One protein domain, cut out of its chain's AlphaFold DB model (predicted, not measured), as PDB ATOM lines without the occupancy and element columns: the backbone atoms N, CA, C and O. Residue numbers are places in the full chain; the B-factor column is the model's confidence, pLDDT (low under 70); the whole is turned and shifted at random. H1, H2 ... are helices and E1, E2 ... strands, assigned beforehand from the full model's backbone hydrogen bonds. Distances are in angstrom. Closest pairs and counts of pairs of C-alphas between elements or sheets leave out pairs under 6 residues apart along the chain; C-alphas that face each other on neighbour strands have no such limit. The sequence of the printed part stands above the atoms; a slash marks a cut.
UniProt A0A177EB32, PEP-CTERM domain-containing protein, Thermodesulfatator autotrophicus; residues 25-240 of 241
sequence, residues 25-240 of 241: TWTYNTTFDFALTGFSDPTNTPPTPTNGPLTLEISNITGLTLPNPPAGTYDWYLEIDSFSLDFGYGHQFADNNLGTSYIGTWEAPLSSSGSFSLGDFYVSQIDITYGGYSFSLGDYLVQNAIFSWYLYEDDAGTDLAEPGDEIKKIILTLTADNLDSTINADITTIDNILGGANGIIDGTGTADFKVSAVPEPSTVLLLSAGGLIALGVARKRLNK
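What this domain is: This is residues 25 to 240 of the 241 residues of the protein "PEP-CTERM domain-containing protein" of Thermodesulfatator autotrophicus (UniProt A0A177EB32). One twisted sheet of nine strands wraps into a loose, nearly closed barrel, in which edge strands E5 and E6 come near each other. At one end the hairpin E7 and E8 reaches out beyond E6 and E9, with H1 near it; at the other end H2 leads away, and its residues 224 to 238, with 239 and 240, stick out as a long arm. The 216 printed residues hold E1 to E10, H1, E11 and H2 in that order, class mixed, helices and strands. The sheet's neighbour pairs are antiparallel, and it is branched at E3. The whole is loose, radius of gyration of the C-alphas 21.8 A, spanning 86 by 34 by 31 A.

How they stand to each other: E1, residues 25 to 37, forms a hairpin with E2, residues 54 to 59, with N 33 and O 59 2.9 A apart. On the other side of E1 is E11, residues 201 to 215, with N 28 and O 209 2.8 A apart. E11 also pairs with E3, residues 72 to 86, with N 77 and O 212 2.9 A apart. E4, residues 92 to 96, and E5, residues 100 to 108, lie on one side of E3 and E11 on the other; N 85 and O 93 are 2.8 A apart, N 74 and O 106 2.8 A. E6, residues 113 to 123, pairs with E9, residues 140 to 152, with N 116 and O 147 2.8 A apart. E9 forms a hairpin with E10, residues 169 to 175, with N 148 and O 173 2.9 A apart; E10 pairs with E2, with N 56 and O 172 2.9 A apart. The closest C-alphas of E5 and E6, Gly 104 and Phe 116, are 7.6 A apart. E6 runs on into E7, residues 126 to 130, at 92 degrees; E7 forms a hairpin with E8, residues 133 to 137, with N 128 and O 135 2.8 A apart. H1, residues 183 to 195, is on the nine-stranded sheet at a height of 5.8 A, over none of its strands; its closest C-alpha pair with E8 is Asp 186 and Leu 137, 5.7 A. H2, residues 217 to 238, only grazes that sheet; the closest C-alphas of E3 and H2, Gly 72 and Thr 219, are 5.5 A apart. In H1 and H2 every O i to N i+4 pair is within hydrogen-bond range.

Where its parts are: E1 begins at C-alpha 25 (172.848, 171.676, 123.408). E3 is 38.9 A long, E11 37.9 A, E9 33.3 A and H2 31.8 A; H2 ends at C-alpha 238 (207.149, 186.853, 115.970).

The domain as a whole: The C-alphas of Gly 132 and Lys 240, the two farthest apart, are 87.1 A apart. The printed part has no cut. The links E1 to E2, E2 to E3 and E9 to E10 are long. The mean pLDDT of the printed part is 72.0; 96 residues are under 70, among them residues 87 to 112 and 211 to 240.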
ATOM      1  N   THR A  25     174.148 172.353 123.400       68.94
ATOM      2  CA  THR A  25     172.848 171.676 123.408       68.94
ATOM      3  C   THR A  25     172.704 170.853 122.141       68.94
ATOM      4  O   THR A  25     172.877 171.372 121.036       68.94
ATOM      5  N   TRP A  26     172.364 169.581 122.309       74.94
ATOM      6  CA  TRP A  26     172.018 168.656 121.240       74.94
ATOM      7  C   TRP A  26     170.553 168.272 121.383       74.94
ATOM      8  O   TRP A  26     170.090 168.030 122.494       74.94
ATOM      9  N   THR A  27     169.829 168.235 120.269       77.06
ATOM     10  CA  THR A  27     168.423 167.826 120.223       77.06
ATOM     11  C   THR A  27     168.306 166.570 119.381       77.06
ATOM     12  O   THR A  27     168.813 166.533 118.258       77.06
ATOM     13  N   TYR A  28     167.627 165.569 119.922       78.62
ATOM     14  CA  TYR A  28     167.441 164.264 119.315       78.62
ATOM     15  C   TYR A  28     165.948 163.969 119.249       78.62
ATOM     16  O   TYR A  28     165.288 163.934 120.283       78.62
ATOM     17  N   ASN A  29     165.434 163.749 118.043       82.56
ATOM     18  CA  ASN A  29     164.117 163.158 117.852       82.56
ATOM     19  C   ASN A  29     164.324 161.650 117.738       82.56
ATOM     20  O   ASN A  29     165.030 161.194 116.837       82.56
ATOM     21  N   THR A  30     163.773 160.910 118.692       80.69
ATOM     22  CA  THR A  30     164.062 159.487 118.854       80.69
ATOM     23  C   THR A  30     162.785 158.673 118.805       80.69
ATOM     24  O   THR A  30     161.761 159.064 119.366       80.69
ATOM     25  N   THR A  31     162.863 157.523 118.144       85.69
ATOM     26  CA  THR A  31     161.891 156.436 118.281       85.69
ATOM     27  C   THR A  31     162.571 155.290 119.010       85.69
ATOM     28  O   THR A  31     163.756 155.043 118.764       85.69
ATOM     29  N   PHE A  32     161.843 154.589 119.869       83.75
ATOM     30  CA  PHE A  32     162.392 153.499 120.668       83.75
ATOM     31  C   PHE A  32     161.313 152.499 121.073       83.75
ATOM     32  O   PHE A  32     160.126 152.827 121.096       83.75
ATOM     33  N   ASP A  33     161.748 151.307 121.453       88.12
ATOM     34  CA  ASP A  33     160.936 150.360 122.210       88.12
ATOM     35  C   ASP A  33     161.247 150.531 123.698       88.12
ATOM     36  O   ASP A  33     162.354 150.941 124.063       88.12
ATOM     37  N   PHE A  34     160.283 150.243 124.571       84.00
ATOM     38  CA  PHE A  34     160.515 150.262 126.013       84.00
ATOM     39  C   PHE A  34     159.926 149.039 126.704       84.00
ATOM     40  O   PHE A  34     158.905 148.499 126.281       84.00
ATOM     41  N   ALA A  35     160.552 148.643 127.809       87.31
ATOM     42  CA  ALA A  35     160.039 147.630 128.717       87.31
ATOM     43  C   ALA A  35     160.351 148.018 130.165       87.31
ATOM     44  O   ALA A  35     161.509 148.167 130.557       87.31
ATOM     45  N   LEU A  36     159.304 148.168 130.969       85.56
ATOM     46  CA  LEU A  36     159.386 148.347 132.410       85.56
ATOM     47  C   LEU A  36     159.236 146.985 133.087       85.56
ATOM     48  O   LEU A  36     158.266 146.270 132.843       85.56
ATOM     49  N   THR A  37     160.196 146.622 133.933       91.81
ATOM     50  CA  THR A  37     160.280 145.301 134.572       91.81
ATOM     51  C   THR A  37     160.803 145.398 136.008       91.81
ATOM     52  O   THR A  37     161.208 146.465 136.475       91.81
ATOM     53  N   GLY A  38     160.777 144.275 136.732       89.88
ATOM     54  CA  GLY A  38     161.336 144.162 138.085       89.88
ATOM     55  C   GLY A  38     160.404 144.628 139.207       89.88
ATOM     56  O   GLY A  38     160.694 144.385 140.376       89.88
ATOM     57  N   PHE A  39     159.254 145.225 138.878       91.81
ATOM     58  CA  PHE A  39     158.286 145.691 139.874       91.81
ATOM     59  C   PHE A  39     157.491 144.565 140.548       91.81
ATOM     60  O   PHE A  39     157.071 144.714 141.692       91.81
ATOM     61  N   SER A  40     157.306 143.419 139.894       95.19
ATOM     62  CA  SER A  40     156.546 142.298 140.455       95.19
ATOM     63  C   SER A  40     157.229 140.957 140.200       95.19
ATOM     64  O   SER A  40     158.057 140.834 139.298       95.19
ATOM     65  N   ASP A  41     156.898 139.960 141.018       94.19
ATOM     66  CA  ASP A  41     157.279 138.568 140.810       94.19
ATOM     67  C   ASP A  41     156.188 137.874 139.979       94.19
ATOM     68  O   ASP A  41     155.120 137.553 140.524       94.19
ATOM     69  N   PRO A  42     156.442 137.605 138.682       88.75
ATOM     70  CA  PRO A  42     155.453 137.022 137.784       88.75
ATOM     71  C   PRO A  42     155.209 135.532 138.053       88.75
ATOM     72  O   PRO A  42     154.345 134.926 137.424       88.75
ATOM     73  N   THR A  43     155.962 134.909 138.969       91.44
ATOM     74  CA  THR A  43     155.728 133.511 139.362       91.44
ATOM     75  C   THR A  43     154.520 133.351 140.291       91.44
ATOM     76  O   THR A  43     154.017 132.237 140.453       91.44
ATOM     77  N   ASN A  44     154.016 134.453 140.861       89.62
ATOM     78  CA  ASN A  44     152.778 134.485 141.638       89.62
ATOM     79  C   ASN A  44     151.563 134.785 140.747       89.62
ATOM     80  O   ASN A  44     151.676 135.415 139.699       89.62
ATOM     81  N   THR A  45     150.369 134.349 141.163       87.62
ATOM     82  CA  THR A  45     149.118 134.641 140.442       87.62
ATOM     83  C   THR A  45     148.037 135.149 141.412       87.62
ATOM     84  O   THR A  45     147.500 134.345 142.179       87.62
ATOM     85  N   PRO A  46     147.686 136.452 141.382       87.94
ATOM     86  CA  PRO A  46     148.311 137.495 140.558       87.94
ATOM     87  C   PRO A  46     149.769 137.779 140.986       87.94
ATOM     88  O   PRO A  46     150.119 137.477 142.134       87.94
ATOM     89  N   PRO A  47     150.613 138.339 140.097       93.19
ATOM     90  CA  PRO A  47     151.931 138.853 140.449       93.19
ATOM     91  C   PRO A  47     151.895 139.721 141.705       93.19
ATOM     92  O   PRO A  47     150.959 140.500 141.920       93.19
ATOM     93  N   THR A  48     152.922 139.574 142.541       95.56
ATOM     94  CA  THR A  48     153.059 140.335 143.788       95.56
ATOM     95  C   THR A  48     154.225 141.313 143.693       95.56
ATOM     96  O   THR A  48     155.207 141.004 143.017       95.56
ATOM     97  N   PRO A  49     154.139 142.491 144.335       95.81
ATOM     98  CA  PRO A  49     155.210 143.478 144.283       95.81
ATOM     99  C   PRO A  49     156.517 142.926 144.852       95.81
ATOM    100  O   PRO A  49     156.501 142.136 145.798       95.81
ATOM    101  N   THR A  50     157.653 143.375 144.320       95.62
ATOM    102  CA  THR A  50     158.972 143.024 144.869       95.62
ATOM    103  C   THR A  50     159.731 144.252 145.333       95.62
ATOM    104  O   THR A  50     159.477 145.364 144.877       95.62
ATOM    105  N   ASN A  51     160.728 144.040 146.193       95.19
ATOM    106  CA  ASN A  51     161.707 145.073 146.536       95.19
ATOM    107  C   ASN A  51     162.901 145.074 145.563       95.19
ATOM    108  O   ASN A  51     163.979 145.568 145.885       95.19
ATOM    109  N   GLY A  52     162.751 144.417 144.409       90.31
ATOM    110  CA  GLY A  52     163.768 144.358 143.373       90.31
ATOM    111  C   GLY A  52     163.927 145.694 142.641       90.31
ATOM    112  O   GLY A  52     163.070 146.575 142.752       90.31
ATOM    113  N   PRO A  53     165.025 145.849 141.881       92.19
ATOM    114  CA  PRO A  53     165.265 147.046 141.088       92.19
ATOM    115  C   PRO A  53     164.150 147.251 140.057       92.19
ATOM    116  O   PRO A  53     163.922 146.391 139.203       92.19
ATOM    117  N   LEU A  54     163.507 148.418 140.092       88.00
ATOM    118  CA  LEU A  54     162.610 148.847 139.026       88.00
ATOM    119  C   LEU A  54     163.458 149.249 137.824       88.00
ATOM    120  O   LEU A  54     164.256 150.181 137.919       88.00
ATOM    121  N   THR A  55     163.293 148.550 136.705       88.12
ATOM    122  CA  THR A  55     164.156 148.731 135.536       88.12
ATOM    123  C   THR A  55     163.334 149.111 134.320       88.12
ATOM    124  O   THR A  55     162.463 148.350 133.899       88.12
ATOM    125  N   LEU A  56     163.638 150.275 133.751       83.19
ATOM    126  CA  LEU A  56     163.161 150.698 132.444       83.19
ATOM    127  C   LEU A  56     164.277 150.459 131.429       83.19
ATOM    128  O   LEU A  56     165.314 151.125 131.454       83.19
ATOM    129  N   GLU A  57     164.052 149.504 130.539       86.06
ATOM    130  CA  GLU A  57     164.862 149.323 129.345       86.06
ATOM    131  C   GLU A  57     164.254 150.137 128.204       86.06
ATOM    132  O   GLU A  57     163.053 150.062 127.957       86.06
ATOM    133  N   ILE A  58     165.094 150.903 127.514       81.50
ATOM    134  CA  ILE A  58     164.775 151.587 126.265       81.50
ATOM    135  C   ILE A  58     165.742 151.042 125.217       81.50
ATOM    136  O   ILE A  58     166.955 151.141 125.400       81.50
ATOM    137  N   SER A  59     165.235 150.460 124.140       88.50
ATOM    138  CA  SER A  59     166.039 149.780 123.117       88.50
ATOM    139  C   SER A  59     165.574 150.144 121.709       88.50
ATOM    140  O   SER A  59     164.638 150.932 121.535       88.50
ATOM    141  N   ASN A  60     166.276 149.635 120.689       86.50
ATOM    142  CA  ASN A  60     166.023 149.970 119.284       86.50
ATOM    143  C   ASN A  60     166.005 151.488 119.022       86.50
ATOM    144  O   ASN A  60     165.270 151.983 118.162       86.50
ATOM    145  N   ILE A  61     166.822 152.239 119.769       83.56
ATOM    146  CA  ILE A  61     166.829 153.699 119.707       83.56
ATOM    147  C   ILE A  61     167.372 154.147 118.348       83.56
ATOM    148  O   ILE A  61     168.458 153.748 117.906       83.56
ATOM    149  N   THR A  62     166.623 155.024 117.682       83.88
ATOM    150  CA  THR A  62     167.062 155.662 116.438       83.88
ATOM    151  C   THR A  62     167.408 157.130 116.665       83.88
ATOM    152  O   THR A  62     166.733 157.842 117.404       83.88
ATOM    153  N   GLY A  63     168.488 157.593 116.026       77.44
ATOM    154  CA  GLY A  63     168.832 159.016 115.975       77.44
ATOM    155  C   GLY A  63     169.450 159.611 117.242       77.44
ATOM    156  O   GLY A  63     169.630 160.824 117.272       77.44
ATOM    157  N   LEU A  64     169.801 158.806 118.252       77.88
ATOM    158  CA  LEU A  64     170.481 159.260 119.469       77.88
ATOM    159  C   LEU A  64     171.978 158.937 119.409       77.88
ATOM    160  O   LEU A  64     172.361 157.798 119.157       77.88
ATOM    161  N   THR A  65     172.828 159.927 119.671       77.56
ATOM    162  CA  THR A  65     174.286 159.744 119.749       77.56
ATOM    163  C   THR A  65     174.845 160.354 121.016       77.56
ATOM    164  O   THR A  65     174.300 161.325 121.545       77.56
ATOM    165  N   LEU A  66     175.973 159.820 121.475       71.38
ATOM    166  CA  LEU A  66     176.734 160.416 122.554       71.38
ATOM    167  C   LEU A  66     177.197 161.822 122.168       71.38
ATOM    168  O   LEU A  66     177.892 161.995 121.159       71.38
ATOM    169  N   PRO A  67     176.865 162.837 122.975       70.69
ATOM    170  CA  PRO A  67     177.336 164.179 122.709       70.69
ATOM    171  C   PRO A  67     178.863 164.264 122.817       70.69
ATOM    172  O   PRO A  67     179.476 163.682 123.708       70.69
ATOM    173  N   ASN A  68     179.483 165.032 121.919       70.75
ATOM    174  CA  ASN A  68     180.939 165.184 121.842       70.75
ATOM    175  C   ASN A  68     181.369 166.644 122.093       70.75
ATOM    176  O   ASN A  68     181.670 167.370 121.136       70.75
ATOM    177  N   PRO A  69     181.337 167.134 123.348       67.00
ATOM    178  CA  PRO A  69     181.915 168.429 123.683       67.00
ATOM    179  C   PRO A  69     183.452 168.373 123.682       67.00
ATOM    180  O   PRO A  69     184.048 167.302 123.798       67.00
ATOM    181  N   PRO A  70     184.133 169.531 123.608       67.62
ATOM    182  CA  PRO A  70     185.579 169.603 123.819       67.62
ATOM    183  C   PRO A  70     185.998 169.035 125.185       67.62
ATOM    184  O   PRO A  70     185.231 169.102 126.141       67.62
ATOM    185  N   ALA A  71     187.242 168.563 125.315       66.44
ATOM    186  CA  ALA A  71     187.768 168.026 126.577       66.44
ATOM    187  C   ALA A  71     187.603 168.995 127.770       66.44
ATOM    188  O   ALA A  71     187.853 170.199 127.634       66.44
ATOM    189  N   GLY A  72     187.221 168.460 128.935       65.19
ATOM    190  CA  GLY A  72     186.998 169.219 130.172       65.19
ATOM    191  C   GLY A  72     185.854 168.670 131.028       65.19
ATOM    192  O   GLY A  72     185.197 167.716 130.632       65.19
ATOM    193  N   THR A  73     185.597 169.288 132.180       67.56
ATOM    194  CA  THR A  73     184.488 168.925 133.080       67.56
ATOM    195  C   THR A  73     183.288 169.844 132.860       67.56
ATOM    196  O   THR A  73     183.449 171.064 132.735       67.56
ATOM    197  N   TYR A  74     182.098 169.256 132.791       65.88
ATOM    198  CA  TYR A  74     180.837 169.907 132.454       65.88
ATOM    199  C   TYR A  74     179.726 169.438 133.395       65.88
ATOM    200  O   TYR A  74     179.665 168.262 133.742       65.88
ATOM    201  N   ASP A  75     178.807 170.335 133.729       64.81
ATOM    202  CA  ASP A  75     177.510 169.981 134.298       64.81
ATOM    203  C   ASP A  75     176.543 169.635 133.169       64.81
ATOM    204  O   ASP A  75     176.410 170.386 132.195       64.81
ATOM    205  N   TRP A  76     175.858 168.505 133.305       62.41
ATOM    206  CA  TRP A  76     174.968 167.978 132.285       62.41
ATOM    207  C   TRP A  76     173.517 168.003 132.716       62.41
ATOM    208  O   TRP A  76     173.149 167.709 133.857       62.41
ATOM    209  N   TYR A  77     172.687 168.322 131.735       64.69
ATOM    210  CA  TYR A  77     171.252 168.421 131.884       64.69
ATOM    211  C   TYR A  77     170.591 167.621 130.771       64.69
ATOM    212  O   TYR A  77     170.956 167.761 129.600       64.69
ATOM    213  N   LEU A  78     169.615 166.803 131.148       62.97
ATOM    214  CA  LEU A  78     168.704 166.149 130.223       62.97
ATOM    215  C   LEU A  78     167.351 166.837 130.336       62.97
ATOM    216  O   LEU A  78     166.831 167.044 131.429       62.97
ATOM    217  N   GLU A  79     166.779 167.179 129.199       65.88
ATOM    218  CA  GLU A  79     165.423 167.688 129.080       65.88
ATOM    219  C   GLU A  79     164.665 166.773 128.129       65.88
ATOM    220  O   GLU A  79     165.164 166.421 127.060       65.88
ATOM    221  N   ILE A  80     163.460 166.393 128.533       60.06
ATOM    222  CA  ILE A  80     162.503 165.717 127.665       60.06
ATOM    223  C   ILE A  80     161.502 166.789 127.245       60.06
ATOM    224  O   ILE A  80     160.676 167.235 128.045       60.06
ATOM    225  N   ASP A  81     161.638 167.259 126.008       62.25
ATOM    226  CA  ASP A  81     160.808 168.339 125.464       62.25
ATOM    227  C   ASP A  81     159.416 167.825 125.099       62.25
ATOM    228  O   ASP A  81     158.403 168.473 125.351       62.25
ATOM    229  N   SER A  82     159.360 166.616 124.557       65.44
ATOM    230  CA  SER A  82     158.126 165.888 124.312       65.44
ATOM    231  C   SER A  82     158.381 164.404 124.512       65.44
ATOM    232  O   SER A  82     159.482 163.912 124.246       65.44
ATOM    233  N   PHE A  83     157.371 163.679 124.975       66.56
ATOM    234  CA  PHE A  83     157.377 162.230 124.873       66.56
ATOM    235  C   PHE A  83     155.974 161.697 124.609       66.56
ATOM    236  O   PHE A  83     154.966 162.291 124.988       66.56
ATOM    237  N   SER A  84     155.927 160.550 123.951       68.75
ATOM    238  CA  SER A  84     154.724 159.771 123.713       68.75
ATOM    239  C   SER A  84     155.071 158.301 123.868       68.75
ATOM    240  O   SER A  84     155.984 157.821 123.205       68.75
ATOM    241  N   LEU A  85     154.322 157.590 124.702       65.69
ATOM    242  CA  LEU A  85     154.376 156.142 124.868       65.69
ATOM    243  C   LEU A  85     153.075 155.540 124.328       65.69
ATOM    244  O   LEU A  85     151.984 155.981 124.695       65.69
ATOM    245  N   ASP A  86     153.198 154.546 123.458       73.31
ATOM    246  CA  ASP A  86     152.111 153.722 122.935       73.31
ATOM    247  C   ASP A  86     152.274 152.291 123.451       73.31
ATOM    248  O   ASP A  86     153.259 151.610 123.157       73.31
ATOM    249  N   PHE A  87     151.281 151.838 124.214       64.06
ATOM    250  CA  PHE A  87     151.257 150.522 124.854       64.06
ATOM    251  C   PHE A  87     150.604 149.439 123.969       64.06
ATOM    252  O   PHE A  87     150.291 148.356 124.448       64.06
ATOM    253  N   GLY A  88     150.312 149.717 122.691       54.16
ATOM    254  CA  GLY A  88     149.862 148.705 121.721       54.16
ATOM    255  C   GLY A  88     148.371 148.332 121.767       54.16
ATOM    256  O   GLY A  88     147.924 147.501 120.976       54.16
ATOM    257  N   TYR A  89     147.571 148.977 122.626       57.03
ATOM    258  CA  TYR A  89     146.129 148.704 122.800       57.03
ATOM    259  C   TYR A  89     145.222 149.926 122.558       57.03
ATOM    260  O   TYR A  89     144.083 149.973 123.020       57.03
ATOM    261  N   GLY A  90     145.712 150.933 121.826       52.81
ATOM    262  CA  GLY A  90     144.999 152.205 121.633       52.81
ATOM    263  C   GLY A  90     145.076 153.133 122.850       52.81
ATOM    264  O   GLY A  90     144.282 154.066 122.977       52.81
ATOM    265  N   HIS A  91     146.025 152.870 123.751       53.91
ATOM    266  CA  HIS A  91     146.335 153.706 124.901       53.91
ATOM    267  C   HIS A  91     147.655 154.415 124.639       53.91
ATOM    268  O   HIS A  91     148.697 153.778 124.520       53.91
ATOM    269  N   GLN A  92     147.568 155.736 124.538       56.06
ATOM    270  CA  GLN A  92     148.703 156.616 124.331       56.06
ATOM    271  C   GLN A  92     148.827 157.523 125.550       56.06
ATOM    272  O   GLN A  92     147.850 158.154 125.961       56.06
ATOM    273  N   PHE A  93     150.027 157.597 126.112       52.78
ATOM    274  CA  PHE A  93     150.375 158.581 127.123       52.78
ATOM    275  C   PHE A  93     151.381 159.548 126.513       52.78
ATOM    276  O   PHE A  93     152.426 159.122 126.035       52.78
ATOM    277  N   ALA A  94     151.049 160.835 126.486       52.66
ATOM    278  CA  ALA A  94     151.914 161.856 125.922       52.66
ATOM    279  C   ALA A  94     151.922 163.091 126.815       52.66
ATOM    280  O   ALA A  94     150.870 163.510 127.303       52.66
ATOM    281  N   ASP A  95     153.098 163.680 126.981       53.06
ATOM    282  CA  ASP A  95     153.277 164.946 127.681       53.06
ATOM    283  C   ASP A  95     154.349 165.785 126.980       53.06
ATOM    284  O   ASP A  95     155.164 165.277 126.204       53.06
ATOM    285  N   ASN A  96     154.345 167.083 127.265       59.25
ATOM    286  CA  ASN A  96     155.297 168.035 126.715       59.25
ATOM    287  C   ASN A  96     155.873 168.913 127.821       59.25
ATOM    288  O   ASN A  96     155.165 169.336 128.732       59.25
ATOM    289  N   ASN A  97     157.134 169.297 127.649       56.28
ATOM    290  CA  ASN A  97     157.828 170.294 128.448       56.28
ATOM    291  C   ASN A  97     157.969 169.882 129.922       56.28
ATOM    292  O   ASN A  97     157.618 170.633 130.833       56.28
ATOM    293  N   LEU A  98     158.526 168.684 130.148       53.28
ATOM    294  CA  LEU A  98     158.825 168.159 131.488       53.28
ATOM    295  C   LEU A  98     159.961 168.918 132.202       53.28
ATOM    296  O   LEU A  98     160.236 168.673 133.377       53.28
ATOM    297  N   GLY A  99     160.598 169.864 131.510       44.56
ATOM    298  CA  GLY A  99     161.662 170.699 132.042       44.56
ATOM    299  C   GLY A  99     163.024 170.007 132.071       44.56
ATOM    300  O   GLY A  99     163.180 168.820 131.781       44.56
ATOM    301  N   THR A 100     164.047 170.793 132.393       54.09
ATOM    302  CA  THR A 100     165.428 170.321 132.490       54.09
ATOM    303  C   THR A 100     165.667 169.652 133.841       54.09
ATOM    304  O   THR A 100     165.389 170.226 134.893       54.09
ATOM    305  N   SER A 101     166.247 168.454 133.823       49.53
ATOM    306  CA  SER A 101     166.738 167.761 135.015       49.53
ATOM    307  C   SER A 101     168.260 167.711 134.999       49.53
ATOM    308  O   SER A 101     168.877 167.409 133.976       49.53
ATOM    309  N   TYR A 102     168.880 168.020 136.138       53.56
ATOM    310  CA  TYR A 102     170.314 167.824 136.322       53.56
ATOM    311  C   TYR A 102     170.600 166.327 136.436       53.56
ATOM    312  O   TYR A 102     170.076 165.668 137.333       53.56
ATOM    313  N   ILE A 103     171.414 165.805 135.522       49.41
ATOM    314  CA  ILE A 103     171.740 164.373 135.462       49.41
ATOM    315  C   ILE A 103     173.135 164.062 136.008       49.41
ATOM    316  O   ILE A 103     173.437 162.906 136.286       49.41
ATOM    317  N   GLY A 104     173.972 165.082 136.216       55.91
ATOM    318  CA  GLY A 104     175.270 164.924 136.859       55.91
ATOM    319  C   GLY A 104     176.335 165.884 136.347       55.91
ATOM    320  O   GLY A 104     176.121 166.671 135.426       55.91
ATOM    321  N   THR A 105     177.513 165.771 136.947       60.31
ATOM    322  CA  THR A 105     178.746 166.392 136.468       60.31
ATOM    323  C   THR A 105     179.563 165.312 135.771       60.31
ATOM    324  O   THR A 105     179.669 164.187 136.261       60.31
ATOM    325  N   TRP A 106     180.148 165.646 134.627       60.44
ATOM    326  CA  TRP A 106     180.832 164.695 133.758       60.44
ATOM    327  C   TRP A 106     182.117 165.298 133.197       60.44
ATOM    328  O   TRP A 106     182.142 166.452 132.770       60.44
ATOM    329  N   GLU A 107     183.184 164.501 133.160       59.59
ATOM    330  CA  GLU A 107     184.444 164.841 132.496       59.59
ATOM    331  C   GLU A 107     184.460 164.231 131.088       59.59
ATOM    332  O   GLU A 107     184.187 163.048 130.905       59.59
ATOM    333  N   ALA A 108     184.741 165.047 130.076       53.22
ATOM    334  CA  ALA A 108     184.924 164.604 128.704       53.22
ATOM    335  C   ALA A 108     186.397 164.197 128.465       53.22
ATOM    336  O   ALA A 108     187.279 165.026 128.740       53.22
ATOM    337  N   PRO A 109     186.687 163.014 127.866       51.31
ATOM    338  CA  PRO A 109     185.744 162.014 127.332       51.31
ATOM    339  C   PRO A 109     185.253 160.951 128.358       51.31
ATOM    340  O   PRO A 109     185.927 160.676 129.344       51.31
ATOM    341  N   LEU A 110     184.073 160.389 128.047       58.47
ATOM    342  CA  LEU A 110     182.965 159.793 128.841       58.47
ATOM    343  C   LEU A 110     183.197 158.666 129.878       58.47
ATOM    344  O   LEU A 110     184.106 157.851 129.755       58.47
ATOM    345  N   SER A 111     182.208 158.522 130.784       55.16
ATOM    346  CA  SER A 111     181.750 157.221 131.317       55.16
ATOM    347  C   SER A 111     180.375 156.851 130.727       55.16
ATOM    348  O   SER A 111     179.454 157.661 130.752       55.16
ATOM    349  N   SER A 112     180.207 155.625 130.219       68.31
ATOM    350  CA  SER A 112     178.952 155.066 129.662       68.31
ATOM    351  C   SER A 112     177.858 154.788 130.707       68.31
ATOM    352  O   SER A 112     176.768 154.318 130.385       68.31
ATOM    353  N   SER A 113     178.145 155.062 131.978       74.19
ATOM    354  CA  SER A 113     177.281 154.760 133.114       74.19
ATOM    355  C   SER A 113     177.455 155.770 134.240       74.19
ATOM    356  O   SER A 113     178.475 156.466 134.330       74.19
ATOM    357  N   GLY A 114     176.453 155.836 135.112       69.06
ATOM    358  CA  GLY A 114     176.490 156.650 136.316       69.06
ATOM    359  C   GLY A 114     175.350 156.334 137.279       69.06
ATOM    360  O   GLY A 114     174.480 155.504 137.014       69.06
ATOM    361  N   SER A 115     175.384 156.987 138.438       68.88
ATOM    362  CA  SER A 115     174.312 156.915 139.428       68.88
ATOM    363  C   SER A 115     174.222 158.207 140.227       68.88
ATOM    364  O   SER A 115     175.222 158.906 140.409       68.88
ATOM    365  N   PHE A 116     173.025 158.514 140.715       65.25
ATOM    366  CA  PHE A 116     172.793 159.588 141.665       65.25
ATOM    367  C   PHE A 116     171.852 159.115 142.776       65.25
ATOM    368  O   PHE A 116     170.897 158.370 142.551       65.25
ATOM    369  N   SER A 117     172.139 159.544 144.004       73.25
ATOM    370  CA  SER A 117     171.259 159.287 145.140       73.25
ATOM    371  C   SER A 117     170.191 160.373 145.203       73.25
ATOM    372  O   SER A 117     170.509 161.557 145.299       73.25
ATOM    373  N   LEU A 118     168.930 159.951 145.146       69.06
ATOM    374  CA  LEU A 118     167.759 160.781 145.425       69.06
ATOM    375  C   LEU A 118     167.561 160.975 146.935       69.06
ATOM    376  O   LEU A 118     166.927 161.942 147.350       69.06
ATOM    377  N   GLY A 119     168.110 160.067 147.747       72.00
ATOM    378  CA  GLY A 119     167.817 159.995 149.173       72.00
ATOM    379  C   GLY A 119     166.359 159.609 149.406       72.00
ATOM    380  O   GLY A 119     165.765 158.872 148.616       72.00
ATOM    381  N   ASP A 120     165.781 160.112 150.486       71.88
ATOM    382  CA  ASP A 120     164.362 159.920 150.758       71.88
ATOM    383  C   ASP A 120     163.539 160.939 149.967       71.88
ATOM    384  O   ASP A 120     163.798 162.145 150.037       71.88
ATOM    385  N   PHE A 121     162.511 160.482 149.251       72.38
ATOM    386  CA  PHE A 121     161.599 161.376 148.542       72.38
ATOM    387  C   PHE A 121     160.145 160.935 148.672       72.38
ATOM    388  O   PHE A 121     159.824 159.753 148.775       72.38
ATOM    389  N   TYR A 122     159.249 161.918 148.692       69.12
ATOM    390  CA  TYR A 122     157.821 161.691 148.851       69.12
ATOM    391  C   TYR A 122     157.124 161.660 147.492       69.12
ATOM    392  O   TYR A 122     157.256 162.600 146.703       69.12
ATOM    393  N   VAL A 123     156.349 160.606 147.246       68.69
ATOM    394  CA  VAL A 123     155.458 160.507 146.088       68.69
ATOM    395  C   VAL A 123     154.073 160.963 146.520       68.69
ATOM    396  O   VAL A 123     153.442 160.364 147.389       68.69
ATOM    397  N   SER A 124     153.601 162.052 145.916       56.25
ATOM    398  CA  SER A 124     152.268 162.584 146.206       56.25
ATOM    399  C   SER A 124     151.180 161.658 145.678       56.25
ATOM    400  O   SER A 124     151.357 161.020 144.643       56.25
ATOM    401  N   GLN A 125     150.052 161.614 146.385       75.50
ATOM    402  CA  GLN A 125     148.902 160.827 145.967       75.50
ATOM    403  C   GLN A 125     148.354 161.310 144.622       75.50
ATOM    404  O   GLN A 125     148.214 162.516 144.394       75.50
ATOM    405  N   ILE A 126     147.989 160.364 143.766       66.25
ATOM    406  CA  ILE A 126     147.252 160.603 142.531       66.25
ATOM    407  C   ILE A 126     146.081 159.627 142.487       66.25
ATOM    408  O   ILE A 126     146.262 158.412 142.545       66.25
ATOM    409  N   ASP A 127     144.874 160.167 142.349       75.94
ATOM    410  CA  ASP A 127     143.673 159.365 142.146       75.94
ATOM    411  C   ASP A 127     143.488 159.065 140.659       75.94
ATOM    412  O   ASP A 127     143.425 159.969 139.821       75.94
ATOM    413  N   ILE A 128     143.361 157.782 140.330       68.62
ATOM    414  CA  ILE A 128     143.168 157.302 138.966       68.62
ATOM    415  C   ILE A 128     141.764 156.728 138.842       68.62
ATOM    416  O   ILE A 128     141.338 155.869 139.613       68.62
ATOM    417  N   THR A 129     141.035 157.203 137.832       75.06
ATOM    418  CA  THR A 129     139.763 156.613 137.410       75.06
ATOM    419  C   THR A 129     139.887 156.172 135.961       75.06
ATOM    420  O   THR A 129     139.964 157.007 135.061       75.06
ATOM    421  N   TYR A 130     139.909 154.861 135.733       65.06
ATOM    422  CA  TYR A 130     140.106 154.290 134.405       65.06
ATOM    423  C   TYR A 130     139.329 152.985 134.234       65.06
ATOM    424  O   TYR A 130     139.334 152.130 135.113       65.06
ATOM    425  N   GLY A 131     138.627 152.824 133.106       66.19
ATOM    426  CA  GLY A 131     137.929 151.573 132.778       66.19
ATOM    427  C   GLY A 131     136.863 151.120 133.792       66.19
ATOM    428  O   GLY A 131     136.545 149.938 133.842       66.19
ATOM    429  N   GLY A 132     136.321 152.030 134.611       77.44
ATOM    430  CA  GLY A 132     135.384 151.702 135.698       77.44
ATOM    431  C   GLY A 132     136.047 151.315 137.028       77.44
ATOM    432  O   GLY A 132     135.335 151.060 137.996       77.44
ATOM    433  N   TYR A 133     137.379 151.315 137.093       74.00
ATOM    434  CA  TYR A 133     138.156 151.175 138.321       74.00
ATOM    435  C   TYR A 133     138.511 152.553 138.885       74.00
ATOM    436  O   TYR A 133     138.812 153.481 138.130       74.00
ATOM    437  N   SER A 134     138.501 152.668 140.214       82.06
ATOM    438  CA  SER A 134     138.989 153.840 140.945       82.06
ATOM    439  C   SER A 134     139.961 153.378 142.020       82.06
ATOM    440  O   SER A 134     139.589 152.582 142.883       82.06
ATOM    441  N   PHE A 135     141.195 153.861 141.952       80.06
ATOM    442  CA  PHE A 135     142.255 153.561 142.910       80.06
ATOM    443  C   PHE A 135     143.182 154.769 143.055       80.06
ATOM    444  O   PHE A 135     143.219 155.640 142.186       80.06
ATOM    445  N   SER A 136     143.916 154.818 144.159       81.12
ATOM    446  CA  SER A 136     144.927 155.841 144.408       81.12
ATOM    447  C   SER A 136     146.310 155.214 144.316       81.12
ATOM    448  O   SER A 136     146.504 154.097 144.789       81.12
ATOM    449  N   LEU A 137     147.243 155.948 143.724       78.06
ATOM    450  CA  LEU A 137     148.676 155.660 143.730       78.06
ATOM    451  C   LEU A 137     149.394 156.739 144.545       78.06
ATOM    452  O   LEU A 137     148.862 157.840 144.692       78.06
ATOM    453  N   GLY A 138     150.600 156.469 145.031       78.25
ATOM    454  CA  GLY A 138     151.368 157.417 145.845       78.25
ATOM    455  C   GLY A 138     150.937 157.465 147.316       78.25
ATOM    456  O   GLY A 138     150.428 156.490 147.861       78.25
ATOM    457  N   ASP A 139     151.152 158.617 147.959       86.12
ATOM    458  CA  ASP A 139     150.999 158.832 149.414       86.12
ATOM    459  C   ASP A 139     151.992 158.017 150.260       86.12
ATOM    460  O   ASP A 139     151.657 157.400 151.272       86.12
ATOM    461  N   TYR A 140     153.256 157.998 149.832       87.88
ATOM    462  CA  TYR A 140     154.314 157.295 150.548       87.88
ATOM    463  C   TYR A 140     155.681 157.959 150.401       87.88
ATOM    464  O   TYR A 140     155.960 158.731 149.479       87.88
ATOM    465  N   LEU A 141     156.557 157.624 151.346       81.81
ATOM    466  CA  LEU A 141     157.968 157.977 151.322       81.81
ATOM    467  C   LEU A 141     158.764 156.811 150.728       81.81
ATOM    468  O   LEU A 141     158.754 155.712 151.286       81.81
ATOM    469  N   VAL A 142     159.474 157.059 149.632       76.81
ATOM    470  CA  VAL A 142     160.478 156.138 149.091       76.81
ATOM    471  C   VAL A 142     161.795 156.402 149.812       76.81
ATOM    472  O   VAL A 142     162.215 157.555 149.910       76.81
ATOM    473  N   GLN A 143     162.421 155.352 150.343       88.75
ATOM    474  CA  GLN A 143     163.573 155.463 151.239       88.75
ATOM    475  C   GLN A 143     164.886 155.101 150.550       88.75
ATOM    476  O   GLN A 143     164.978 154.065 149.894       88.75
ATOM    477  N   ASN A 144     165.913 155.929 150.754       88.06
ATOM    478  CA  ASN A 144     167.268 155.724 150.235       88.06
ATOM    479  C   ASN A 144     167.304 155.417 148.730       88.06
ATOM    480  O   ASN A 144     168.020 154.524 148.275       88.06
ATOM    481  N   ALA A 145     166.530 156.165 147.948       74.44
ATOM    482  CA  ALA A 145     166.435 155.926 146.524       74.44
ATOM    483  C   ALA A 145     167.744 156.258 145.798       74.44
ATOM    484  O   ALA A 145     168.359 157.315 145.997       74.44
ATOM    485  N   ILE A 146     168.149 155.358 144.910       77.31
ATOM    486  CA  ILE A 146     169.283 155.524 144.007       77.31
ATOM    487  C   ILE A 146     168.786 155.265 142.596       77.31
ATOM    488  O   ILE A 146     168.227 154.206 142.302       77.31
ATOM    489  N   PHE A 147     169.026 156.242 141.730       74.12
ATOM    490  CA  PHE A 147     168.799 156.120 140.305       74.12
ATOM    491  C   PHE A 147     170.136 155.901 139.601       74.12
ATOM    492  O   PHE A 147     171.100 156.631 139.835       74.12
ATOM    493  N   SER A 148     170.202 154.904 138.730       75.75
ATOM    494  CA  SER A 148     171.378 154.611 137.914       75.75
ATOM    495  C   SER A 148     171.012 154.484 136.451       75.75
ATOM    496  O   SER A 148     169.893 154.098 136.113       75.75
ATOM    497  N   TRP A 149     171.981 154.769 135.590       75.56
ATOM    498  CA  TRP A 149     171.829 154.637 134.153       75.56
ATOM    499  C   TRP A 149     173.032 153.945 133.524       75.56
ATOM    500  O   TRP A 149     174.174 154.116 133.963       75.56
ATOM    501  N   TYR A 150     172.752 153.210 132.455       82.00
ATOM    502  CA  TYR A 150     173.732 152.614 131.559       82.00
ATOM    503  C   TYR A 150     173.332 152.898 130.119       82.00
ATOM    504  O   TYR A 150     172.152 152.831 129.770       82.00
ATOM    505  N   LEU A 151     174.322 153.231 129.301       80.62
ATOM    506  CA  LEU A 151     174.166 153.584 127.902       80.62
ATOM    507  C   LEU A 151     175.017 152.619 127.063       80.62
ATOM    508  O   LEU A 151     176.215 152.472 127.319       80.62
ATOM    509  N   TYR A 152     174.407 151.990 126.061       82.44
ATOM    510  CA  TYR A 152     175.036 150.953 125.240       82.44
ATOM    511  C   TYR A 152     175.024 151.314 123.752       82.44
ATOM    512  O   TYR A 152     174.069 151.926 123.255       82.44
ATOM    513  N   GLU A 153     176.082 150.908 123.048       80.56
ATOM    514  CA  GLU A 153     176.237 151.094 121.595       80.56
ATOM    515  C   GLU A 153     175.467 150.059 120.770       80.56
ATOM    516  O   GLU A 153     175.249 150.237 119.572       80.56
ATOM    517  N   ASP A 154     175.032 148.975 121.410       75.50
ATOM    518  CA  ASP A 154     174.267 147.903 120.799       75.50
ATOM    519  C   ASP A 154     173.292 147.258 121.799       75.50
ATOM    520  O   ASP A 154     173.338 147.486 123.011       75.50
ATOM    521  N   ASP A 155     172.397 146.415 121.282       68.38
ATOM    522  CA  ASP A 155     171.466 145.641 122.110       68.38
ATOM    523  C   ASP A 155     172.155 144.481 122.854       68.38
ATOM    524  O   ASP A 155     171.561 143.879 123.754       68.38
ATOM    525  N   ALA A 156     173.403 144.152 122.492       69.31
ATOM    526  CA  ALA A 156     174.196 143.095 123.120       69.31
ATOM    527  C   ALA A 156     174.847 143.542 124.442       69.31
ATOM    528  O   ALA A 156     175.383 142.700 125.167       69.31
ATOM    529  N   GLY A 157     174.743 144.830 124.786       66.62
ATOM    530  CA  GLY A 157     175.251 145.390 126.032       66.62
ATOM    531  C   GLY A 157     176.718 145.803 125.952       66.62
ATOM    532  O   GLY A 157     177.402 145.801 126.975       66.62
ATOM    533  N   THR A 158     177.215 146.134 124.761       73.62
ATOM    534  CA  THR A 158     178.542 146.728 124.612       73.62
ATOM    535  C   THR A 158     178.500 148.163 125.138       73.62
ATOM    536  O   THR A 158     177.692 148.986 124.696       73.62
ATOM    537  N   ASP A 159     179.313 148.445 126.156       68.56
ATOM    538  CA  ASP A 159     179.422 149.783 126.740       68.56
ATOM    539  C   ASP A 159     179.880 150.776 125.669       68.56
ATOM    540  O   ASP A 159     180.806 150.486 124.911       68.56
ATOM    541  N   LEU A 160     179.281 151.968 125.643       66.56
ATOM    542  CA  LEU A 160     179.750 153.024 124.747       66.56
ATOM    543  C   LEU A 160     181.202 153.402 125.062       66.56
ATOM    544  O   LEU A 160     181.554 153.625 126.227       66.56
ATOM    545  N   ALA A 161     182.023 153.526 124.023       57.84
ATOM    546  CA  ALA A 161     183.456 153.734 124.173       57.84
ATOM    547  C   ALA A 161     183.899 155.153 123.787       57.84
ATOM    548  O   ALA A 161     184.841 155.681 124.387       57.84
ATOM    549  N   GLU A 162     183.237 155.791 122.815       64.06
ATOM    550  CA  GLU A 162     183.714 157.023 122.192       64.06
ATOM    551  C   GLU A 162     182.612 158.097 122.013       64.06
ATOM    552  O   GLU A 162     181.447 157.817 121.722       64.06
ATOM    553  N   PRO A 163     182.951 159.392 122.167       65.31
ATOM    554  CA  PRO A 163     182.042 160.472 121.805       65.31
ATOM    555  C   PRO A 163     181.620 160.410 120.328       65.31
ATOM    556  O   PRO A 163     182.464 160.419 119.431       65.31
ATOM    557  N   GLY A 164     180.314 160.479 120.071       67.44
ATOM    558  CA  GLY A 164     179.734 160.352 118.734       67.44
ATOM    559  C   GLY A 164     179.181 158.963 118.415       67.44
ATOM    560  O   GLY A 164     178.477 158.849 117.410       67.44
ATOM    561  N   ASP A 165     179.424 157.961 119.267       75.25
ATOM    562  CA  ASP A 165     178.802 156.643 119.136       75.25
ATOM    563  C   ASP A 165     177.274 156.751 119.221       75.25
ATOM    564  O   ASP A 165     176.718 157.587 119.944       75.25
ATOM    565  N   GLU A 166     176.581 155.912 118.455       80.38
ATOM    566  CA  GLU A 166     175.125 155.817 118.517       80.38
ATOM    567  C   GLU A 166     174.709 155.121 119.811       80.38
ATOM    568  O   GLU A 166     175.192 154.040 120.127       80.38
ATOM    569  N   ILE A 167     173.775 155.721 120.544       79.50
ATOM    570  CA  ILE A 167     173.174 155.093 121.718       79.50
ATOM    571  C   ILE A 167     172.013 154.244 121.215       79.50
ATOM    572  O   ILE A 167     171.019 154.786 120.729       79.50
ATOM    573  N   LYS A 168     172.141 152.921 121.316       85.31
ATOM    574  CA  LYS A 168     171.113 151.966 120.868       85.31
ATOM    575  C   LYS A 168     170.222 151.480 121.990       85.31
ATOM    576  O   LYS A 168     169.051 151.190 121.746       85.31
ATOM    577  N   LYS A 169     170.761 151.453 123.207       85.06
ATOM    578  CA  LYS A 169     170.047 150.990 124.387       85.06
ATOM    579  C   LYS A 169     170.403 151.817 125.616       85.06
ATOM    580  O   LYS A 169     171.558 152.178 125.836       85.06
ATOM    581  N   ILE A 170     169.388 152.105 126.418       81.06
ATOM    582  CA  ILE A 170     169.485 152.782 127.707       81.06
ATOM    583  C   ILE A 170     168.824 151.878 128.740       81.06
ATOM    584  O   ILE A 170     167.689 151.441 128.560       81.06
ATOM    585  N   ILE A 171     169.522 151.620 129.840       82.62
ATOM    586  CA  ILE A 171     168.933 150.988 131.019       82.62
ATOM    587  C   ILE A 171     168.886 152.032 132.121       82.62
ATOM    588  O   ILE A 171     169.925 152.559 132.518       82.62
ATOM    589  N   LEU A 172     167.684 152.315 132.611       80.31
ATOM    590  CA  LEU A 172     167.444 153.162 133.770       80.31
ATOM    591  C   LEU A 172     166.952 152.281 134.912       80.31
ATOM    592  O   LEU A 172     166.010 151.505 134.743       80.31
ATOM    593  N   THR A 173     167.569 152.407 136.079       82.12
ATOM    594  CA  THR A 173     167.238 151.571 137.232       82.12
ATOM    595  C   THR A 173     167.019 152.427 138.464       82.12
ATOM    596  O   THR A 173     167.865 153.245 138.821       82.12
ATOM    597  N   LEU A 174     165.893 152.199 139.135       81.50
ATOM    598  CA  LEU A 174     165.608 152.719 140.463       81.50
ATOM    599  C   LEU A 174     165.739 151.587 141.484       81.50
ATOM    600  O   LEU A 174     165.114 150.533 141.362       81.50
ATOM    601  N   THR A 175     166.530 151.837 142.521       89.75
ATOM    602  CA  THR A 175     166.606 151.003 143.726       89.75
ATOM    603  C   THR A 175     166.227 151.842 144.935       89.75
ATOM    604  O   THR A 175     166.504 153.038 144.957       89.75
ATOM    605  N   ALA A 176     165.569 151.233 145.915       88.00
ATOM    606  CA  ALA A 176     165.227 151.851 147.193       88.00
ATOM    607  C   ALA A 176     164.989 150.745 148.233       88.00
ATOM    608  O   ALA A 176     164.862 149.573 147.873       88.00
ATOM    609  N   ASP A 177     164.904 151.107 149.511       96.06
ATOM    610  CA  ASP A 177     164.778 150.125 150.596       96.06
ATOM    611  C   ASP A 177     163.373 149.509 150.709       96.06
ATOM    612  O   ASP A 177     163.223 148.441 151.302       96.06
ATOM    613  N   ASN A 178     162.352 150.173 150.160       96.19
ATOM    614  CA  ASN A 178     160.936 149.847 150.362       96.19
ATOM    615  C   ASN A 178     160.089 149.925 149.076       96.19
ATOM    616  O   ASN A 178     158.923 150.324 149.120       96.19
ATOM    617  N   LEU A 179     160.655 149.583 147.915       90.69
ATOM    618  CA  LEU A 179     159.930 149.578 146.639       90.69
ATOM    619  C   LEU A 179     158.702 148.657 146.662       90.69
ATOM    620  O   LEU A 179     157.659 149.034 146.129       90.69
ATOM    621  N   ASP A 180     158.795 147.504 147.327       95.44
ATOM    622  CA  ASP A 180     157.731 146.491 147.442       95.44
ATOM    623  C   ASP A 180     156.412 147.003 148.030       95.44
ATOM    624  O   ASP A 180     155.351 146.448 147.757       95.44
ATOM    625  N   SER A 181     156.478 148.055 148.839       94.62
ATOM    626  CA  SER A 181     155.342 148.691 149.508       94.62
ATOM    627  C   SER A 181     155.074 150.110 149.000       94.62
ATOM    628  O   SER A 181     154.230 150.809 149.558       94.62
ATOM    629  N   THR A 182     155.779 150.534 147.947       90.12
ATOM    630  CA  THR A 182     155.684 151.874 147.355       90.12
ATOM    631  C   THR A 182     155.507 151.787 145.835       90.12
ATOM    632  O   THR A 182     154.504 151.259 145.360       90.12
ATOM    633  N   ILE A 183     156.476 152.261 145.048       82.25
ATOM    634  CA  ILE A 183     156.369 152.380 143.588       82.25
ATOM    635  C   ILE A 183     156.103 151.019 142.935       82.25
ATOM    636  O   ILE A 183     155.250 150.916 142.054       82.25
ATOM    637  N   ASN A 184     156.779 149.956 143.375       90.56
ATOM    638  CA  ASN A 184     156.557 148.638 142.784       90.56
ATOM    639  C   ASN A 184     155.170 148.087 143.143       90.56
ATOM    640  O   ASN A 184     154.576 147.391 142.322       90.56
ATOM    641  N   ALA A 185     154.614 148.429 144.312       91.75
ATOM    642  CA  ALA A 185     153.239 148.069 144.667       91.75
ATOM    643  C   ALA A 185     152.212 148.743 143.753       91.75
ATOM    644  O   ALA A 185     151.298 148.081 143.248       91.75
ATOM    645  N   ASP A 186     152.404 150.034 143.493       84.69
ATOM    646  CA  ASP A 186     151.555 150.817 142.602       84.69
ATOM    647  C   ASP A 186     151.584 150.270 141.172       84.69
ATOM    648  O   ASP A 186     150.537 149.976 140.595       84.69
ATOM    649  N   ILE A 187     152.781 150.054 140.616       85.19
ATOM    650  CA  ILE A 187     152.937 149.540 139.248       85.19
ATOM    651  C   ILE A 187     152.384 148.116 139.137       85.19
ATOM    652  O   ILE A 187     151.681 147.811 138.177       85.19
ATOM    653  N   THR A 188     152.615 147.260 140.137       89.38
ATOM    654  CA  THR A 188     152.034 145.906 140.172       89.38
ATOM    655  C   THR A 188     150.508 145.953 140.185       89.38
ATOM    656  O   THR A 188     149.853 145.144 139.534       89.38
ATOM    657  N   THR A 189     149.919 146.908 140.910       86.50
ATOM    658  CA  THR A 189     148.463 147.098 140.935       86.50
ATOM    659  C   THR A 189     147.945 147.500 139.557       86.50
ATOM    660  O   THR A 189     146.966 146.924 139.084       86.50
ATOM    661  N   ILE A 190     148.626 148.432 138.882       82.12
ATOM    662  CA  ILE A 190     148.288 148.837 137.513       82.12
ATOM    663  C   ILE A 190     148.395 147.648 136.555       82.12
ATOM    664  O   ILE A 190     147.449 147.398 135.813       82.12
ATOM    665  N   ASP A 191     149.494 146.896 136.583       83.94
ATOM    666  CA  ASP A 191     149.692 145.737 135.707       83.94
ATOM    667  C   ASP A 191     148.613 144.663 135.928       83.94
ATOM    668  O   ASP A 191     147.977 144.185 134.988       83.94
ATOM    669  N   ASN A 192     148.306 144.356 137.189       86.12
ATOM    670  CA  ASN A 192     147.285 143.370 137.534       86.12
ATOM    671  C   ASN A 192     145.871 143.765 137.081       86.12
ATOM    672  O   ASN A 192     145.059 142.890 136.777       86.12
ATOM    673  N   ILE A 193     145.552 145.063 137.061       79.94
ATOM    674  CA  ILE A 193     144.227 145.560 136.665       79.94
ATOM    675  C   ILE A 193     144.158 145.802 135.148       79.94
ATOM    676  O   ILE A 193     143.119 145.542 134.537       79.94
ATOM    677  N   LEU A 194     145.234 146.322 134.549       72.00
ATOM    678  CA  LEU A 194     145.244 146.918 133.208       72.00
ATOM    679  C   LEU A 194     146.298 146.332 132.254       72.00
ATOM    680  O   LEU A 194     146.073 146.369 131.048       72.00
ATOM    681  N   GLY A 195     147.423 145.822 132.764       68.44
ATOM    682  CA  GLY A 195     148.597 145.392 131.979       68.44
ATOM    683  C   GLY A 195     148.654 143.899 131.635       68.44
ATOM    684  O   GLY A 195     149.485 143.475 130.839       68.44
ATOM    685  N   GLY A 196     147.722 143.097 132.154       77.69
ATOM    686  CA  GLY A 196     147.643 141.665 131.851       77.69
ATOM    687  C   GLY A 196     148.330 140.765 132.878       77.69
ATOM    688  O   GLY A 196     148.338 139.549 132.675       77.69
ATOM    689  N   ALA A 197     148.807 141.334 133.992       85.12
ATOM    690  CA  ALA A 197     149.281 140.604 135.168       85.12
ATOM    691  C   ALA A 197     150.461 139.665 134.856       85.12
ATOM    692  O   ALA A 197     150.452 138.487 135.228       85.12
ATOM    693  N   ASN A 198     151.467 140.174 134.143       87.19
ATOM    694  CA  ASN A 198     152.632 139.409 133.686       87.19
ATOM    695  C   ASN A 198     153.974 139.964 134.206       87.19
ATOM    696  O   ASN A 198     155.018 139.378 133.918       87.19
ATOM    697  N   GLY A 199     153.954 141.064 134.964       87.50
ATOM    698  CA  GLY A 199     155.139 141.707 135.524       87.50
ATOM    699  C   GLY A 199     155.992 142.489 134.527       87.50
ATOM    700  O   GLY A 199     157.150 142.788 134.834       87.50
ATOM    701  N   ILE A 200     155.440 142.817 133.355       88.38
ATOM    702  CA  ILE A 200     156.097 143.601 132.309       88.38
ATOM    703  C   ILE A 200     155.101 144.618 131.746       88.38
ATOM    704  O   ILE A 200     153.998 144.261 131.351       88.38
ATOM    705  N   ILE A 201     155.511 145.883 131.655       82.06
ATOM    706  CA  ILE A 201     154.774 146.903 130.899       82.06
ATOM    707  C   ILE A 201     155.675 147.369 129.759       82.06
ATOM    708  O   ILE A 201     156.689 148.020 130.007       82.06
ATOM    709  N   ASP A 202     155.318 147.034 128.525       84.81
ATOM    710  CA  ASP A 202     156.110 147.314 127.332       84.81
ATOM    711  C   ASP A 202     155.317 148.059 126.250       84.81
ATOM    712  O   ASP A 202     154.102 148.270 126.341       84.81
ATOM    713  N   GLY A 203     156.039 148.544 125.244       82.88
ATOM    714  CA  GLY A 203     155.454 149.277 124.136       82.88
ATOM    715  C   GLY A 203     156.493 149.979 123.277       82.88
ATOM    716  O   GLY A 203     157.689 149.693 123.331       82.88
ATOM    717  N   THR A 204     156.014 150.930 122.483       84.00
ATOM    718  CA  THR A 204     156.854 151.781 121.633       84.00
ATOM    719  C   THR A 204     156.705 153.231 122.050       84.00
ATOM    720  O   THR A 204     155.675 153.635 122.588       84.00
ATOM    721  N   GLY A 205     157.730 154.038 121.821       79.38
ATOM    722  CA  GLY A 205     157.708 155.438 122.186       79.38
ATOM    723  C   GLY A 205     158.432 156.332 121.200       79.38
ATOM    724  O   GLY A 205     159.236 155.907 120.367       79.38
ATOM    725  N   THR A 206     158.121 157.613 121.318       81.06
ATOM    726  CA  THR A 206     158.834 158.696 120.655       81.06
ATOM    727  C   THR A 206     159.162 159.759 121.685       81.06
ATOM    728  O   THR A 206     158.277 160.122 122.462       81.06
ATOM    729  N   ALA A 207     160.381 160.287 121.686       73.81
ATOM    730  CA  ALA A 207     160.734 161.412 122.543       73.81
ATOM    731  C   ALA A 207     161.697 162.378 121.858       73.81
ATOM    732  O   ALA A 207     162.607 161.970 121.127       73.81
ATOM    733  N   ASP A 208     161.503 163.661 122.153       75.88
ATOM    734  CA  ASP A 208     162.453 164.718 121.849       75.88
ATOM    735  C   ASP A 208     163.344 164.947 123.073       75.88
ATOM    736  O   ASP A 208     162.955 165.605 124.043       75.88
ATOM    737  N   PHE A 209     164.559 164.407 123.027       67.69
ATOM    738  CA  PHE A 209     165.559 164.627 124.064       67.69
ATOM    739  C   PHE A 209     166.400 165.853 123.726       67.69
ATOM    740  O   PHE A 209     166.914 165.982 122.612       67.69
ATOM    741  N   LYS A 210     166.622 166.729 124.705       71.94
ATOM    742  CA  LYS A 210     167.685 167.730 124.651       71.94
ATOM    743  C   LYS A 210     168.720 167.410 125.709       71.94
ATOM    744  O   LYS A 210     168.421 167.350 126.897       71.94
ATOM    745  N   VAL A 211     169.958 167.247 125.272       69.75
ATOM    746  CA  VAL A 211     171.098 167.078 126.168       69.75
ATOM    747  C   VAL A 211     171.890 168.372 126.149       69.75
ATOM    748  O   VAL A 211     172.231 168.860 125.073       69.75
ATOM    749  N   SER A 212     172.164 168.941 127.321       69.12
ATOM    750  CA  SER A 212     172.968 170.156 127.454       69.12
ATOM    751  C   SER A 212     174.200 169.927 128.324       69.12
ATOM    752  O   SER A 212     174.078 169.358 129.403       69.12
ATOM    753  N   ALA A 213     175.362 170.417 127.883       65.56
ATOM    754  CA  ALA A 213     176.621 170.411 128.629       65.56
ATOM    755  C   ALA A 213     177.085 171.841 128.910       65.56
ATOM    756  O   ALA A 213     177.359 172.610 127.981       65.56
ATOM    757  N   VAL A 214     177.207 172.196 130.186       67.62
ATOM    758  CA  VAL A 214     177.672 173.509 130.642       67.62
ATOM    759  C   VAL A 214     179.067 173.350 131.242       67.62
ATOM    760  O   VAL A 214     179.201 172.678 132.259       67.62
ATOM    761  N   PRO A 215     180.126 173.928 130.647       59.56
ATOM    762  CA  PRO A 215     181.473 173.763 131.185       59.56
ATOM    763  C   PRO A 215     181.583 174.369 132.578       59.56
ATOM    764  O   PRO A 215     181.160 175.506 132.810       59.56
ATOM    765  N   GLU A 216     182.209 173.626 133.489       60.97
ATOM    766  CA  GLU A 216     182.486 174.127 134.825       60.97
ATOM    767  C   GLU A 216     183.354 175.397 134.768       60.97
ATOM    768  O   GLU A 216     184.211 175.542 133.885       60.97
ATOM    769  N   PRO A 217     183.239 176.301 135.760       56.59
ATOM    770  CA  PRO A 217     184.100 177.480 135.847       56.59
ATOM    771  C   PRO A 217     185.602 177.145 135.792       56.59
ATOM    772  O   PRO A 217     186.387 177.904 135.223       56.59
ATOM    773  N   SER A 218     186.000 175.999 136.355       48.56
ATOM    774  CA  SER A 218     187.362 175.446 136.350       48.56
ATOM    775  C   SER A 218     187.850 175.126 134.923       48.56
ATOM    776  O   SER A 218     188.933 175.561 134.521       48.56
ATOM    777  N   THR A 219     187.018 174.454 134.127       49.09
ATOM    778  CA  THR A 219     187.239 174.114 132.715       49.09
ATOM    779  C   THR A 219     187.358 175.367 131.852       49.09
ATOM    780  O   THR A 219     188.295 175.504 131.060       49.09
ATOM    781  N   VAL A 220     186.467 176.342 132.060       51.59
ATOM    782  CA  VAL A 220     186.513 177.637 131.362       51.59
ATOM    783  C   VAL A 220     187.815 178.384 131.675       51.59
ATOM    784  O   VAL A 220     188.439 178.964 130.778       51.59
ATOM    785  N   LEU A 221     188.277 178.344 132.929       50.03
ATOM    786  CA  LEU A 221     189.546 178.942 133.357       50.03
ATOM    787  C   LEU A 221     190.769 178.237 132.746       50.03
ATOM    788  O   LEU A 221     191.720 178.911 132.348       50.03
ATOM    789  N   LEU A 222     190.749 176.909 132.616       52.94
ATOM    790  CA  LEU A 222     191.840 176.143 132.007       52.94
ATOM    791  C   LEU A 222     191.953 176.409 130.498       52.94
ATOM    792  O   LEU A 222     193.045 176.701 129.999       52.94
ATOM    793  N   LEU A 223     190.830 176.373 129.775       51.88
ATOM    794  CA  LEU A 223     190.779 176.641 128.333       51.88
ATOM    795  C   LEU A 223     191.223 178.076 128.011       51.88
ATOM    796  O   LEU A 223     191.991 178.313 127.072       51.88
ATOM    797  N   SER A 224     190.807 179.042 128.831       48.75
ATOM    798  CA  SER A 224     191.211 180.443 128.679       48.75
ATOM    799  C   SER A 224     192.682 180.684 129.049       48.75
ATOM    800  O   SER A 224     193.383 181.407 128.332       48.75
ATOM    801  N   ALA A 225     193.200 180.037 130.098       50.22
ATOM    802  CA  ALA A 225     194.618 180.094 130.455       50.22
ATOM    803  C   ALA A 225     195.520 179.448 129.384       50.22
ATOM    804  O   ALA A 225     196.552 180.019 129.019       50.22
ATOM    805  N   GLY A 226     195.112 178.309 128.816       43.72
ATOM    806  CA  GLY A 226     195.822 177.636 127.722       43.72
ATOM    807  C   GLY A 226     195.909 178.493 126.454       43.72
ATOM    808  O   GLY A 226     196.991 178.643 125.872       43.72
ATOM    809  N   GLY A 227     194.807 179.150 126.074       43.03
ATOM    810  CA  GLY A 227     194.774 180.093 124.950       43.03
ATOM    811  C   GLY A 227     195.696 181.305 125.146       43.03
ATOM    812  O   GLY A 227     196.386 181.731 124.215       43.03
ATOM    813  N   LEU A 228     195.787 181.827 126.373       45.22
ATOM    814  CA  LEU A 228     196.688 182.932 126.718       45.22
ATOM    815  C   LEU A 228     198.170 182.549 126.647       45.22
ATOM    816  O   LEU A 228     198.989 183.341 126.170       45.22
ATOM    817  N   ILE A 229     198.526 181.343 127.091       46.94
ATOM    818  CA  ILE A 229     199.903 180.839 127.024       46.94
ATOM    819  C   ILE A 229     200.315 180.633 125.560       46.94
ATOM    820  O   ILE A 229     201.394 181.077 125.160       46.94
ATOM    821  N   ALA A 230     199.443 180.054 124.730       43.88
ATOM    822  CA  ALA A 230     199.698 179.860 123.303       43.88
ATOM    823  C   ALA A 230     199.889 181.195 122.553       43.88
ATOM    824  O   ALA A 230     200.858 181.357 121.803       43.88
ATOM    825  N   LEU A 231     199.036 182.193 122.817       44.50
ATOM    826  CA  LEU A 231     199.170 183.545 122.259       44.50
ATOM    827  C   LEU A 231     200.439 184.258 122.757       44.50
ATOM    828  O   LEU A 231     201.127 184.927 121.978       44.50
ATOM    829  N   GLY A 232     200.797 184.086 124.032       40.16
ATOM    830  CA  GLY A 232     202.033 184.615 124.612       40.16
ATOM    831  C   GLY A 232     203.296 184.031 123.969       40.16
ATOM    832  O   GLY A 232     204.239 184.766 123.662       40.16
ATOM    833  N   VAL A 233     203.304 182.724 123.692       46.91
ATOM    834  CA  VAL A 233     204.412 182.032 123.012       46.91
ATOM    835  C   VAL A 233     204.495 182.421 121.531       46.91
ATOM    836  O   VAL A 233     205.595 182.687 121.034       46.91
ATOM    837  N   ALA A 234     203.362 182.539 120.830       39.75
ATOM    838  CA  ALA A 234     203.316 182.983 119.435       39.75
ATOM    839  C   ALA A 234     203.872 184.410 119.265       39.75
ATOM    840  O   ALA A 234     204.694 184.667 118.381       39.75
ATOM    841  N   ARG A 235     203.526 185.325 120.179       39.50
ATOM    842  CA  ARG A 235     204.033 186.708 120.180       39.50
ATOM    843  C   ARG A 235     205.544 186.783 120.430       39.50
ATOM    844  O   ARG A 235     206.228 187.614 119.836       39.50
ATOM    845  N   LYS A 236     206.092 185.884 121.256       41.31
ATOM    846  CA  LYS A 236     207.540 185.789 121.520       41.31
ATOM    847  C   LYS A 236     208.332 185.245 120.321       41.31
ATOM    848  O   LYS A 236     209.507 185.574 120.182       41.31
ATOM    849  N   ARG A 237     207.706 184.441 119.451       45.62
ATOM    850  CA  ARG A 237     208.320 183.935 118.207       45.62
ATOM    851  C   ARG A 237     208.287 184.956 117.065       45.62
ATOM    852  O   ARG A 237     209.237 185.005 116.294       45.62
ATOM    853  N   LEU A 238     207.257 185.799 116.990       44.56
ATOM    854  CA  LEU A 238     207.149 186.853 115.970       44.56
ATOM    855  C   LEU A 238     208.080 188.054 116.223       44.56
ATOM    856  O   LEU A 238     208.535 188.662 115.267       44.56
ATOM    857  N   ASN A 239     208.441 188.343 117.479       46.69
ATOM    858  CA  ASN A 239     209.398 189.410 117.837       46.69
ATOM    859  C   ASN A 239     210.888 189.017 117.700       46.69
ATOM    860  O   ASN A 239     211.761 189.772 118.123       46.69
ATOM    861  N   LYS A 240     211.191 187.823 117.176       42.31
ATOM    862  CA  LYS A 240     212.564 187.344 116.915       42.31
ATOM    863  C   LYS A 240     212.931 187.327 115.421       42.31
ATOM    864  O   LYS A 240     213.936 186.719 115.065       42.31
TER     865      LYS A 240